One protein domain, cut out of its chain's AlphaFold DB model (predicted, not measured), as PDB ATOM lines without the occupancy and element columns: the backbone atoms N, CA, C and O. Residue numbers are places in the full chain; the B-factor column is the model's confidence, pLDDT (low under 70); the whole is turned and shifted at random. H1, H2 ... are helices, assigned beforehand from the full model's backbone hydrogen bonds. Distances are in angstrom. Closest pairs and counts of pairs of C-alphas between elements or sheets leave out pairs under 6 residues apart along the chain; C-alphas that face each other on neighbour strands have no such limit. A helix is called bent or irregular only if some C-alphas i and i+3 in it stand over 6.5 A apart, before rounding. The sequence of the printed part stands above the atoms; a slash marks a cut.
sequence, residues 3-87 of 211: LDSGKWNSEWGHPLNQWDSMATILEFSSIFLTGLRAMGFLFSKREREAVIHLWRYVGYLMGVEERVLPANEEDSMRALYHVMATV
ATOM      1  N   LEU A   3      28.782 -20.221  -1.745       90.31
ATOM      2  CA  LEU A   3      28.607 -20.843  -0.428       90.31
ATOM      3  C   LEU A   3      29.269 -20.041   0.703       90.31
ATOM      4  O   LEU A   3      28.703 -19.907   1.779       90.31
ATOM      5  N   ASP A   4      30.427 -19.438   0.429       88.75
ATOM      6  CA  ASP A   4      31.185 -18.652   1.413       88.75
ATOM      7  C   ASP A   4      30.642 -17.223   1.584       88.75
ATOM      8  O   ASP A   4      31.156 -16.452   2.391       88.75
ATOM      9  N   SER A   5      29.622 -16.832   0.810       89.25
ATOM     10  CA  SER A   5      29.094 -15.461   0.812       89.25
ATOM     11  C   SER A   5      28.279 -15.112   2.060       89.25
ATOM     12  O   SER A   5      27.992 -13.939   2.287       89.25
ATOM     13  N   GLY A   6      27.846 -16.118   2.829       89.75
ATOM     14  CA  GLY A   6      26.918 -15.958   3.953       89.75
ATOM     15  C   GLY A   6      25.479 -15.597   3.554       89.75
ATOM     16  O   GLY A   6      24.634 -15.465   4.432       89.75
ATOM     17  N   LYS A   7      25.190 -15.438   2.253       89.25
ATOM     18  CA  LYS A   7      23.849 -15.132   1.719       89.25
ATOM     19  C   LYS A   7      23.145 -16.349   1.112       89.25
ATOM     20  O   LYS A   7      21.941 -16.301   0.894       89.25
ATOM     21  N   TRP A   8      23.886 -17.414   0.804       91.06
ATOM     22  CA  TRP A   8      23.327 -18.623   0.200       91.06
ATOM     23  C   TRP A   8      22.574 -19.453   1.242       91.06
ATOM     24  O   TRP A   8      23.158 -19.838   2.255       91.06
ATOM     25  N   ASN A   9      21.303 -19.764   0.986       89.56
ATOM     26  CA  ASN A   9      20.547 -20.689   1.826       89.56
ATOM     27  C   ASN A   9      20.875 -22.137   1.422       89.56
ATOM     28  O   ASN A   9      20.691 -22.535   0.273       89.56
ATOM     29  N   SER A  10      21.337 -22.946   2.377       90.69
ATOM     30  CA  SER A  10      21.671 -24.357   2.154       90.69
ATOM     31  C   SER A  10      20.478 -25.230   1.751       90.69
ATOM     32  O   SER A  10      20.685 -26.282   1.152       90.69
ATOM     33  N   GLU A  11      19.243 -24.817   2.055       89.06
ATOM     34  CA  GLU A  11      18.023 -25.528   1.639       89.06
ATOM     35  C   GLU A  11      17.834 -25.540   0.117       89.06
ATOM     36  O   GLU A  11      17.189 -26.441  -0.411       89.06
ATOM     37  N   TRP A  12      18.445 -24.594  -0.606       87.62
ATOM     38  CA  TRP A  12      18.460 -24.573  -2.073       87.62
ATOM     39  C   TRP A  12      19.416 -25.615  -2.676       87.62
ATOM     40  O   TRP A  12      19.492 -25.770  -3.892       87.62
ATOM     41  N   GLY A  13      20.176 -26.329  -1.842       90.38
ATOM     42  CA  GLY A  13      21.224 -27.238  -2.285       90.38
ATOM     43  C   GLY A  13      22.498 -26.502  -2.702       90.38
ATOM     44  O   GLY A  13      22.812 -25.414  -2.212       90.38
ATOM     45  N   HIS A  14      23.286 -27.127  -3.580       93.12
ATOM     46  CA  HIS A  14      24.518 -26.524  -4.086       93.12
ATOM     47  C   HIS A  14      24.199 -25.537  -5.223       93.12
ATOM     48  O   HIS A  14      23.383 -25.873  -6.088       93.12
ATOM     49  N   PRO A  15      24.839 -24.354  -5.274       92.31
ATOM     50  CA  PRO A  15      24.673 -23.436  -6.396       92.31
ATOM     51  C   PRO A  15      25.140 -24.088  -7.701       92.31
ATOM     52  O   PRO A  15      26.139 -24.808  -7.700       92.31
ATOM     53  N   LEU A  16      24.444 -23.808  -8.810       92.44
ATOM     54  CA  LEU A  16      24.728 -24.393 -10.132       92.44
ATOM     55  C   LEU A  16      24.772 -25.931 -10.106       92.44
ATOM     56  O   LEU A  16      25.630 -26.560 -10.724       92.44
ATOM     57  N   ASN A  17      23.855 -26.556  -9.365       93.75
ATOM     58  CA  ASN A  17      23.726 -28.007  -9.373       93.75
ATOM     59  C   ASN A  17      23.273 -28.529 -10.754       93.75
ATOM     60  O   ASN A  17      22.885 -27.779 -11.652       93.75
ATOM     61  N   GLN A  18      23.327 -29.851 -10.917       96.06
ATOM     62  CA  GLN A  18      23.008 -30.537 -12.172       96.06
ATOM     63  C   GLN A  18      21.561 -30.307 -12.638       96.06
ATOM     64  O   GLN A  18      21.316 -30.188 -13.838       96.06
ATOM     65  N   TRP A  19      20.611 -30.225 -11.701       94.75
ATOM     66  CA  TRP A  19      19.194 -30.032 -12.001       94.75
ATOM     67  C   TRP A  19      18.914 -28.625 -12.524       94.75
ATOM     68  O   TRP A  19      18.337 -28.477 -13.599       94.75
ATOM     69  N   ASP A  20      19.403 -27.606 -11.821       94.94
ATOM     70  CA  ASP A  20      19.217 -26.207 -12.209       94.94
ATOM     71  C   ASP A  20      19.986 -25.881 -13.492       94.94
ATOM     72  O   ASP A  20      19.478 -25.186 -14.369       94.94
ATOM     73  N   SER A  21      21.181 -26.454 -13.665       96.69
ATOM     74  CA  SER A  21      21.945 -26.305 -14.908       96.69
ATOM     75  C   SER A  21      21.198 -26.916 -16.098       96.69
ATOM     76  O   SER A  21      21.114 -26.299 -17.157       96.69
ATOM     77  N   MET A  22      20.599 -28.100 -15.928       97.44
ATOM     78  CA  MET A  22      19.728 -28.707 -16.939       97.44
ATOM     79  C   MET A  22      18.478 -27.854 -17.201       97.44
ATOM     80  O   MET A  22      18.118 -27.656 -18.363       97.44
ATOM     81  N   ALA A  23      17.857 -27.293 -16.160       96.62
ATOM     82  CA  ALA A  23      16.721 -26.384 -16.300       96.62
ATOM     83  C   ALA A  23      17.077 -25.163 -17.163       96.62
ATOM     84  O   ALA A  23      16.331 -24.832 -18.084       96.62
ATOM     85  N   THR A  24      18.256 -24.566 -16.971       95.94
ATOM     86  CA  THR A  24      18.756 -23.490 -17.841       95.94
ATOM     87  C   THR A  24      18.916 -23.947 -19.297       95.94
ATOM     88  O   THR A  24      18.574 -23.205 -20.214       95.94
ATOM     89  N   ILE A  25      19.356 -25.183 -19.561       97.62
ATOM     90  CA  ILE A  25      19.414 -25.727 -20.935       97.62
ATOM     91  C   ILE A  25      18.012 -25.839 -21.571       97.62
ATOM     92  O   ILE A  25      17.862 -25.640 -22.785       97.62
ATOM     93  N   LEU A  26      16.964 -26.112 -20.785       97.50
ATOM     94  CA  LEU A  26      15.577 -26.128 -21.276       97.50
ATOM     95  C   LEU A  26      15.101 -24.747 -21.746       97.50
ATOM     96  O   LEU A  26      14.358 -24.667 -22.731       97.50
ATOM     97  N   GLU A  27      15.546 -23.669 -21.091       95.62
ATOM     98  CA  GLU A  27      15.170 -22.287 -21.433       95.62
ATOM     99  C   GLU A  27      15.525 -21.941 -22.881       95.62
ATOM    100  O   GLU A  27      14.725 -21.331 -23.596       95.62
ATOM    101  N   PHE A  28      16.677 -22.416 -23.353       96.06
ATOM    102  CA  PHE A  28      17.139 -22.182 -24.720       96.06
ATOM    103  C   PHE A  28      16.643 -23.209 -25.748       96.06
ATOM    104  O   PHE A  28      16.766 -22.983 -26.956       96.06
ATOM    105  N   SER A  29      16.075 -24.328 -25.295       96.50
ATOM    106  CA  SER A  29      15.628 -25.425 -26.155       96.50
ATOM    107  C   SER A  29      14.102 -25.511 -26.233       96.50
ATOM    108  O   SER A  29      13.487 -24.843 -27.068       96.50
ATOM    109  N   SER A  30      13.463 -26.327 -25.393       95.31
ATOM    110  CA  SER A  30      12.019 -26.581 -25.459       95.31
ATOM    111  C   SER A  30      11.180 -25.350 -25.112       95.31
ATOM    112  O   SER A  30      10.173 -25.095 -25.782       95.31
ATOM    113  N   ILE A  31      11.594 -24.544 -24.128       94.56
ATOM    114  CA  ILE A  31      10.889 -23.309 -23.752       94.56
ATOM    115  C   ILE A  31      10.982 -22.290 -24.893       94.56
ATOM    116  O   ILE A  31       9.962 -21.740 -25.315       94.56
ATOM    117  N   PHE A  32      12.177 -22.101 -25.460       94.38
ATOM    118  CA  PHE A  32      12.389 -21.226 -26.612       94.38
ATOM    119  C   PHE A  32      11.505 -21.615 -27.808       94.38
ATOM    120  O   PHE A  32      10.775 -20.779 -28.351       94.38
ATOM    121  N   LEU A  33      11.496 -22.900 -28.182       95.31
ATOM    122  CA  LEU A  33      10.632 -23.409 -29.252       95.31
ATOM    123  C   LEU A  33       9.145 -23.201 -28.941       95.31
ATOM    124  O   LEU A  33       8.375 -22.846 -29.835       95.31
ATOM    125  N   THR A  34       8.735 -23.393 -27.687       92.44
ATOM    126  CA  THR A  34       7.350 -23.177 -27.242       92.44
ATOM    127  C   THR A  34       6.939 -21.713 -27.412       92.44
ATOM    128  O   THR A  34       5.887 -21.442 -27.997       92.44
ATOM    129  N   GLY A  35       7.792 -20.766 -27.009       91.94
ATOM    130  CA  GLY A  35       7.562 -19.333 -27.201       91.94
ATOM    131  C   GLY A  35       7.442 -18.934 -28.676       91.94
ATOM    132  O   GLY A  35       6.554 -18.162 -29.042       91.94
ATOM    133  N   LEU A  36       8.277 -19.494 -29.556       93.88
ATOM    134  CA  LEU A  36       8.178 -19.252 -31.000       93.88
ATOM    135  C   LEU A  36       6.913 -19.871 -31.612       93.88
ATOM    136  O   LEU A  36       6.250 -19.252 -32.446       93.88
ATOM    137  N   ARG A  37       6.513 -21.068 -31.181       93.12
ATOM    138  CA  ARG A  37       5.267 -21.694 -31.651       93.12
ATOM    139  C   ARG A  37       4.033 -20.902 -31.232       93.12
ATOM    140  O   ARG A  37       3.142 -20.713 -32.057       93.12
ATOM    141  N   ALA A  38       4.012 -20.365 -30.010       90.56
ATOM    142  CA  ALA A  38       2.955 -19.462 -29.547       90.56
ATOM    143  C   ALA A  38       2.827 -18.199 -30.425       90.56
ATOM    144  O   ALA A  38       1.772 -17.575 -30.493       90.56
ATOM    145  N   MET A  39       3.892 -17.850 -31.148       91.56
ATOM    146  CA  MET A  39       3.957 -16.708 -32.055       91.56
ATOM    147  C   MET A  39       3.636 -17.049 -33.514       91.56
ATOM    148  O   MET A  39       3.641 -16.147 -34.355       91.56
ATOM    149  N   GLY A  40       3.323 -18.309 -33.825       93.56
ATOM    150  CA  GLY A  40       2.912 -18.754 -35.159       93.56
ATOM    151  C   GLY A  40       4.040 -19.293 -36.043       93.56
ATOM    152  O   GLY A  40       3.810 -19.504 -37.231       93.56
ATOM    153  N   PHE A  41       5.240 -19.522 -35.497       94.75
ATOM    154  CA  PHE A  41       6.317 -20.203 -36.228       94.75
ATOM    155  C   PHE A  41       6.048 -21.710 -36.333       94.75
ATOM    156  O   PHE A  41       5.598 -22.340 -35.370       94.75
ATOM    157  N   LEU A  42       6.344 -22.300 -37.496       95.00
ATOM    158  CA  LEU A  42       6.076 -23.710 -37.774       95.00
ATOM    159  C   LEU A  42       7.374 -24.489 -37.980       95.00
ATOM    160  O   LEU A  42       8.010 -24.418 -39.032       95.00
ATOM    161  N   PHE A  43       7.694 -25.341 -37.010       94.12
ATOM    162  CA  PHE A  43       8.854 -26.226 -37.058       94.12
ATOM    163  C   PHE A  43       8.446 -27.659 -37.403       94.12
ATOM    164  O   PHE A  43       7.457 -28.195 -36.898       94.12
ATOM    165  N   SER A  44       9.220 -28.309 -38.263       93.69
ATOM    166  CA  SER A  44       9.165 -29.755 -38.465       93.69
ATOM    167  C   SER A  44       9.663 -30.501 -37.222       93.69
ATOM    168  O   SER A  44      10.336 -29.939 -36.359       93.69
ATOM    169  N   LYS A  45       9.368 -31.805 -37.120       95.50
ATOM    170  CA  LYS A  45       9.967 -32.651 -36.072       95.50
ATOM    171  C   LYS A  45      11.495 -32.594 -36.118       95.50
ATOM    172  O   LYS A  45      12.114 -32.358 -35.097       95.50
ATOM    173  N   ARG A  46      12.089 -32.715 -37.308       95.62
ATOM    174  CA  ARG A  46      13.546 -32.685 -37.477       95.62
ATOM    175  C   ARG A  46      14.180 -31.385 -36.972       95.62
ATOM    176  O   ARG A  46      15.226 -31.451 -36.347       95.62
ATOM    177  N   GLU A  47      13.566 -30.232 -37.235       95.06
ATOM    178  CA  GLU A  47      14.075 -28.937 -36.751       95.06
ATOM    179  C   GLU A  47      14.010 -28.838 -35.224       95.06
ATOM    180  O   GLU A  47      14.980 -28.412 -34.605       95.06
ATOM    181  N   ARG A  48      12.904 -29.280 -34.611       96.81
ATOM    182  CA  ARG A  48      12.763 -29.283 -33.146       96.81
ATOM    183  C   ARG A  48      13.803 -30.189 -32.487       96.81
ATOM    184  O   ARG A  48      14.539 -29.730 -31.620       96.81
ATOM    185  N   GLU A  49      13.931 -31.427 -32.964       97.81
ATOM    186  CA  GLU A  49      14.929 -32.382 -32.458       97.81
ATOM    187  C   GLU A  49      16.366 -31.877 -32.665       97.81
ATOM    188  O   GLU A  49      17.220 -32.089 -31.812       97.81
ATOM    189  N   ALA A  50      16.649 -31.163 -33.761       97.19
ATOM    190  CA  ALA A  50      17.967 -30.571 -33.992       97.19
ATOM    191  C   ALA A  50      18.302 -29.470 -32.971       97.19
ATOM    192  O   ALA A  50      19.428 -29.425 -32.481       97.19
ATOM    193  N   VAL A  51      17.337 -28.612 -32.620       97.56
ATOM    194  CA  VAL A  51      17.513 -27.584 -31.577       97.56
ATOM    195  C   VAL A  51      17.742 -28.231 -30.210       97.56
ATOM    196  O   VAL A  51      18.632 -27.811 -29.477       97.56
ATOM    197  N   ILE A  52      16.988 -29.280 -29.879       98.12
ATOM    198  CA  ILE A  52      17.164 -30.006 -28.614       98.12
ATOM    199  C   ILE A  52      18.518 -30.706 -28.573       98.12
ATOM    200  O   ILE A  52      19.225 -30.600 -27.577       98.12
ATOM    201  N   HIS A  53      18.930 -31.355 -29.662       98.19
ATOM    202  CA  HIS A  53      20.234 -32.002 -29.746       98.19
ATOM    203  C   HIS A  53      21.387 -31.002 -29.597       98.19
ATOM    204  O   HIS A  53      22.343 -31.279 -28.872       98.19
ATOM    205  N   LEU A  54      21.284 -29.830 -30.238       98.12
ATOM    206  CA  LEU A  54      22.259 -28.749 -30.094       98.12
ATOM    207  C   LEU A  54      22.418 -28.352 -28.623       98.12
ATOM    208  O   LEU A  54      23.533 -28.323 -28.109       98.12
ATOM    209  N   TRP A  55      21.310 -28.085 -27.935       98.25
ATOM    210  CA  TRP A  55      21.348 -27.637 -26.546       98.25
ATOM    211  C   TRP A  55      21.696 -28.747 -25.554       98.25
ATOM    212  O   TRP A  55      22.397 -28.478 -24.582       98.25
ATOM    213  N   ARG A  56      21.335 -30.006 -25.837       98.06
ATOM    214  CA  ARG A  56      21.866 -31.177 -25.121       98.06
ATOM    215  C   ARG A  56      23.387 -31.219 -25.214       98.06
ATOM    216  O   ARG A  56      24.051 -31.413 -24.203       98.06
ATOM    217  N   TYR A  57      23.945 -31.017 -26.405       98.44
ATOM    218  CA  TYR A  57      25.394 -31.013 -26.583       98.44
ATOM    219  C   TYR A  57      26.065 -29.833 -25.864       98.44
ATOM    220  O   TYR A  57      27.077 -30.029 -25.197       98.44
ATOM    221  N   VAL A  58      25.478 -28.633 -25.918       98.25
ATOM    222  CA  VAL A  58      25.964 -27.478 -25.139       98.25
ATOM    223  C   VAL A  58      25.945 -27.778 -23.637       98.25
ATOM    224  O   VAL A  58      26.950 -27.554 -22.971       98.25
ATOM    225  N   GLY A  59      24.858 -28.351 -23.113       98.06
ATOM    226  CA  GLY A  59      24.766 -28.757 -21.708       98.06
ATOM    227  C   GLY A  59      25.839 -29.771 -21.311       98.06
ATOM    228  O   GLY A  59      26.485 -29.606 -20.279       98.06
ATOM    229  N   TYR A  60      26.096 -30.764 -22.167       98.25
ATOM    230  CA  TYR A  60      27.177 -31.730 -21.963       98.25
ATOM    231  C   TYR A  60      28.549 -31.041 -21.888       98.25
ATOM    232  O   TYR A  60      29.315 -31.287 -20.959       98.25
ATOM    233  N   LEU A  61      28.840 -30.122 -22.816       98.12
ATOM    234  CA  LEU A  61      30.088 -29.350 -22.806       98.12
ATOM    235  C   LEU A  61      30.226 -28.451 -21.569       98.12
ATOM    236  O   LEU A  61      31.341 -28.214 -21.111       98.12
ATOM    237  N   MET A  62      29.110 -27.969 -21.020       96.62
ATOM    238  CA  MET A  62      29.071 -27.195 -19.776       96.62
ATOM    239  C   MET A  62      29.219 -28.061 -18.512       96.62
ATOM    240  O   MET A  62      29.253 -27.517 -17.411       96.62
ATOM    241  N   GLY A  63      29.334 -29.388 -18.647       97.25
ATOM    242  CA  GLY A  63      29.525 -30.314 -17.526       97.25
ATOM    243  C   GLY A  63      28.228 -30.822 -16.892       97.25
ATOM    244  O   GLY A  63      28.263 -31.375 -15.789       97.25
ATOM    245  N   VAL A  64      27.086 -30.652 -17.567       98.06
ATOM    246  CA  VAL A  64      25.834 -31.286 -17.149       98.06
ATOM    247  C   VAL A  64      25.879 -32.769 -17.519       98.06
ATOM    248  O   VAL A  64      26.203 -33.136 -18.648       98.06
ATOM    249  N   GLU A  65      25.554 -33.637 -16.567       97.75
ATOM    250  CA  GLU A  65      25.592 -35.082 -16.750       97.75
ATOM    251  C   GLU A  65      24.592 -35.534 -17.823       97.75
ATOM    252  O   GLU A  65      23.408 -35.192 -17.801       97.75
ATOM    253  N   GLU A  66      25.040 -36.396 -18.738       96.38
ATOM    254  CA  GLU A  66      24.209 -36.854 -19.859       96.38
ATOM    255  C   GLU A  66      22.892 -37.508 -19.429       96.38
ATOM    256  O   GLU A  66      21.906 -37.413 -20.155       96.38
ATOM    257  N   ARG A  67      22.858 -38.145 -18.251       95.88
ATOM    258  CA  ARG A  67      21.665 -38.831 -17.732       95.88
ATOM    259  C   ARG A  67      20.514 -37.889 -17.372       95.88
ATOM    260  O   ARG A  67      19.382 -38.354 -17.300       95.88
ATOM    261  N   VAL A  68      20.794 -36.608 -17.108       95.88
ATOM    262  CA  VAL A  68      19.751 -35.607 -16.823       95.88
ATOM    263  C   VAL A  68      19.417 -34.757 -18.047       95.88
ATOM    264  O   VAL A  68      18.367 -34.124 -18.072       95.88
ATOM    265  N   LEU A  69      20.267 -34.760 -19.080       97.69
ATOM    266  CA  LEU A  69      20.040 -33.996 -20.302       97.69
ATOM    267  C   LEU A  69      18.990 -34.670 -21.205       97.69
ATOM    268  O   LEU A  69      19.201 -35.805 -21.643       97.69
ATOM    269  N   PRO A  70      17.901 -33.972 -21.571       97.19
ATOM    270  CA  PRO A  70      16.877 -34.534 -22.444       97.19
ATOM    271  C   PRO A  70      17.409 -34.897 -23.831       97.19
ATOM    272  O   PRO A  70      18.040 -34.074 -24.495       97.19
ATOM    273  N   ALA A  71      17.118 -36.112 -24.299       96.69
ATOM    274  CA  ALA A  71      17.609 -36.608 -25.584       96.69
ATOM    275  C   ALA A  71      16.741 -36.193 -26.783       96.69
ATOM    276  O   ALA A  71      17.215 -36.220 -27.919       96.69
ATOM    277  N   ASN A  72      15.480 -35.846 -26.531       97.00
ATOM    278  CA  ASN A  72      14.472 -35.506 -27.530       97.00
ATOM    279  C   ASN A  72      13.402 -34.588 -26.916       97.00
ATOM    280  O   ASN A  72      13.423 -34.300 -25.718       97.00
ATOM    281  N   GLU A  73      12.445 -34.142 -27.731       95.81
ATOM    282  CA  GLU A  73      11.439 -33.163 -27.292       95.81
ATOM    283  C   GLU A  73      10.504 -33.691 -26.213       95.81
ATOM    284  O   GLU A  73      10.124 -32.942 -25.315       95.81
ATOM    285  N   GLU A  74      10.145 -34.969 -26.274       96.62
ATOM    286  CA  GLU A  74       9.285 -35.581 -25.266       96.62
ATOM    287  C   GLU A  74       9.971 -35.581 -23.896       96.62
ATOM    288  O   GLU A  74       9.378 -35.152 -22.902       96.62
ATOM    289  N   ASP A  75      11.245 -35.973 -23.856       97.56
ATOM    290  CA  ASP A  75      12.052 -35.918 -22.641       97.56
ATOM    291  C   ASP A  75      12.193 -34.478 -22.137       97.56
ATOM    292  O   ASP A  75      12.078 -34.242 -20.934       97.56
ATOM    293  N   SER A  76      12.373 -33.499 -23.035       97.00
ATOM    294  CA  SER A  76      12.471 -32.086 -22.648       97.00
ATOM    295  C   SER A  76      11.181 -31.582 -22.010       97.00
ATOM    296  O   SER A  76      11.235 -30.816 -21.051       97.00
ATOM    297  N   MET A  77      10.019 -32.006 -22.513       95.44
ATOM    298  CA  MET A  77       8.727 -31.629 -21.935       95.44
ATOM    299  C   MET A  77       8.483 -32.305 -20.582       95.44
ATOM    300  O   MET A  77       7.944 -31.670 -19.675       95.44
ATOM    301  N   ARG A  78       8.918 -33.561 -20.412       96.44
ATOM    302  CA  ARG A  78       8.864 -34.261 -19.117       96.44
ATOM    303  C   ARG A  78       9.771 -33.586 -18.087       96.44
ATOM    304  O   ARG A  78       9.333 -33.318 -16.973       96.44
ATOM    305  N   ALA A  79      11.006 -33.262 -18.471       96.94
ATOM    306  CA  ALA A  79      11.938 -32.527 -17.625       96.94
ATOM    307  C   ALA A  79      11.377 -31.150 -17.246       96.94
ATOM    308  O   ALA A  79      11.384 -30.792 -16.072       96.94
ATOM    309  N   LEU A  80      10.794 -30.423 -18.206       95.44
ATOM    310  CA  LEU A  80      10.163 -29.127 -17.957       95.44
ATOM    311  C   LEU A  80       9.023 -29.215 -16.937       95.44
ATOM    312  O   LEU A  80       8.935 -28.365 -16.058       95.44
ATOM    313  N   TYR A  81       8.170 -30.239 -17.021       95.12
ATOM    314  CA  TYR A  81       7.109 -30.451 -16.033       95.12
ATOM    315  C   TYR A  81       7.673 -30.564 -14.611       95.12
ATOM    316  O   TYR A  81       7.177 -29.912 -13.694       95.12
ATOM    317  N   HIS A  82       8.741 -31.344 -14.436       95.19
ATOM    318  CA  HIS A  82       9.401 -31.480 -13.141       95.19
ATOM    319  C   HIS A  82      10.060 -30.176 -12.691       95.19
ATOM    320  O   HIS A  82       9.882 -29.789 -11.543       95.19
ATOM    321  N   VAL A  83      10.756 -29.469 -13.587       94.81
ATOM    322  CA  VAL A  83      11.386 -28.178 -13.272       94.81
ATOM    323  C   VAL A  83      10.340 -27.174 -12.792       94.81
ATOM    324  O   VAL A  83      10.535 -26.542 -11.760       94.81
ATOM    325  N   MET A  84       9.197 -27.072 -13.474       91.50
ATOM    326  CA  MET A  84       8.101 -26.188 -13.062       91.50
ATOM    327  C   MET A  84       7.474 -26.585 -11.721       91.50
ATOM    328  O   MET A  84       6.946 -25.723 -11.028       91.50
ATOM    329  N   ALA A  85       7.540 -27.861 -11.337       91.94
ATOM    330  CA  ALA A  85       7.077 -28.325 -10.031       91.94
ATOM    331  C   ALA A  85       8.084 -28.056  -8.896       91.94
ATOM    332  O   ALA A  85       7.701 -28.107  -7.729       91.94
ATOM    333  N   THR A  86       9.356 -27.802  -9.221       90.06
ATOM    334  CA  THR A  86      10.438 -27.621  -8.238       90.06
ATOM    335  C   THR A  86      11.019 -26.210  -8.198       90.06
ATOM    336  O   THR A  86      11.772 -25.904  -7.279       90.06
ATOM    337  N   VAL A  87      10.728 -25.369  -9.194       87.31
ATOM    338  CA  VAL A  87      11.271 -24.009  -9.274       87.31
ATOM    339  C   VAL A  87      10.794 -23.171  -8.089       87.31
ATOM    340  O   VAL A  87       9.629 -23.232  -7.694       87.31
TER     341      VAL A  87
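This is residues 3 to 87 of the 211 residues of the protein "DUF2236 domain-containing protein" of Ketobacter sp (UniProt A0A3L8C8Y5). Two long helices, H1 and H2, lie side by side and run opposite ways, and a third, H3, packs crosswise over one side of the pair; H1 is bent but runs nearly straight. At one end a tail without a named element leads into H1, and its residues 4 to 12 stick out from the body. The printed part has 85 residues with three named helices in the order H1, H2, H3 and no named strand; the class is all helix, the packing mostly crossed. The whole is only just loose, close to compact, with a radius of gyration of the C-alphas of 14.4 A, and elongated, spanning 47 by 25 by 19 A.

H1, residues 18 to 38, was assigned as one helix by its hydrogen bonds but is bent: C-alphas 27 and 30 are 6.7 A apart, and its arms H1a, residues 18 to 27, and H1b, residues 30 to 38, stand at a shallow tilt of 22 degrees. H2, residues 45 to 61, touches H1a with residues 55 to 59 alone, opposite ways at 37 degrees, a tilt only just steep; their closest C-alphas, of Ile 25 and Gly 59, are 6.2 A apart. H3, residues 73 to 86, touches H1a at a steep tilt of 63 degrees, the closest C-alphas being those of Ala 23 and Val 83, 6.4 A apart. In H1a, H1b, H2 and H3 every O i to N i+4 pair is within hydrogen-bond range.

H1a measures 14.7 A from C-alpha 18 at (23.008, -30.537, -12.172), H1b 12.2 A, H2 24.3 A and H3 19.9 A, ending at C-alpha 86 at (10.438, -27.621, -8.238).

The farthest C-alphas, of Gly 6 and Ser 44, are 48.0 A apart. The printed part has no cut; the link from H2 to H3 is long. No printed residue is under 70 in pLDDT.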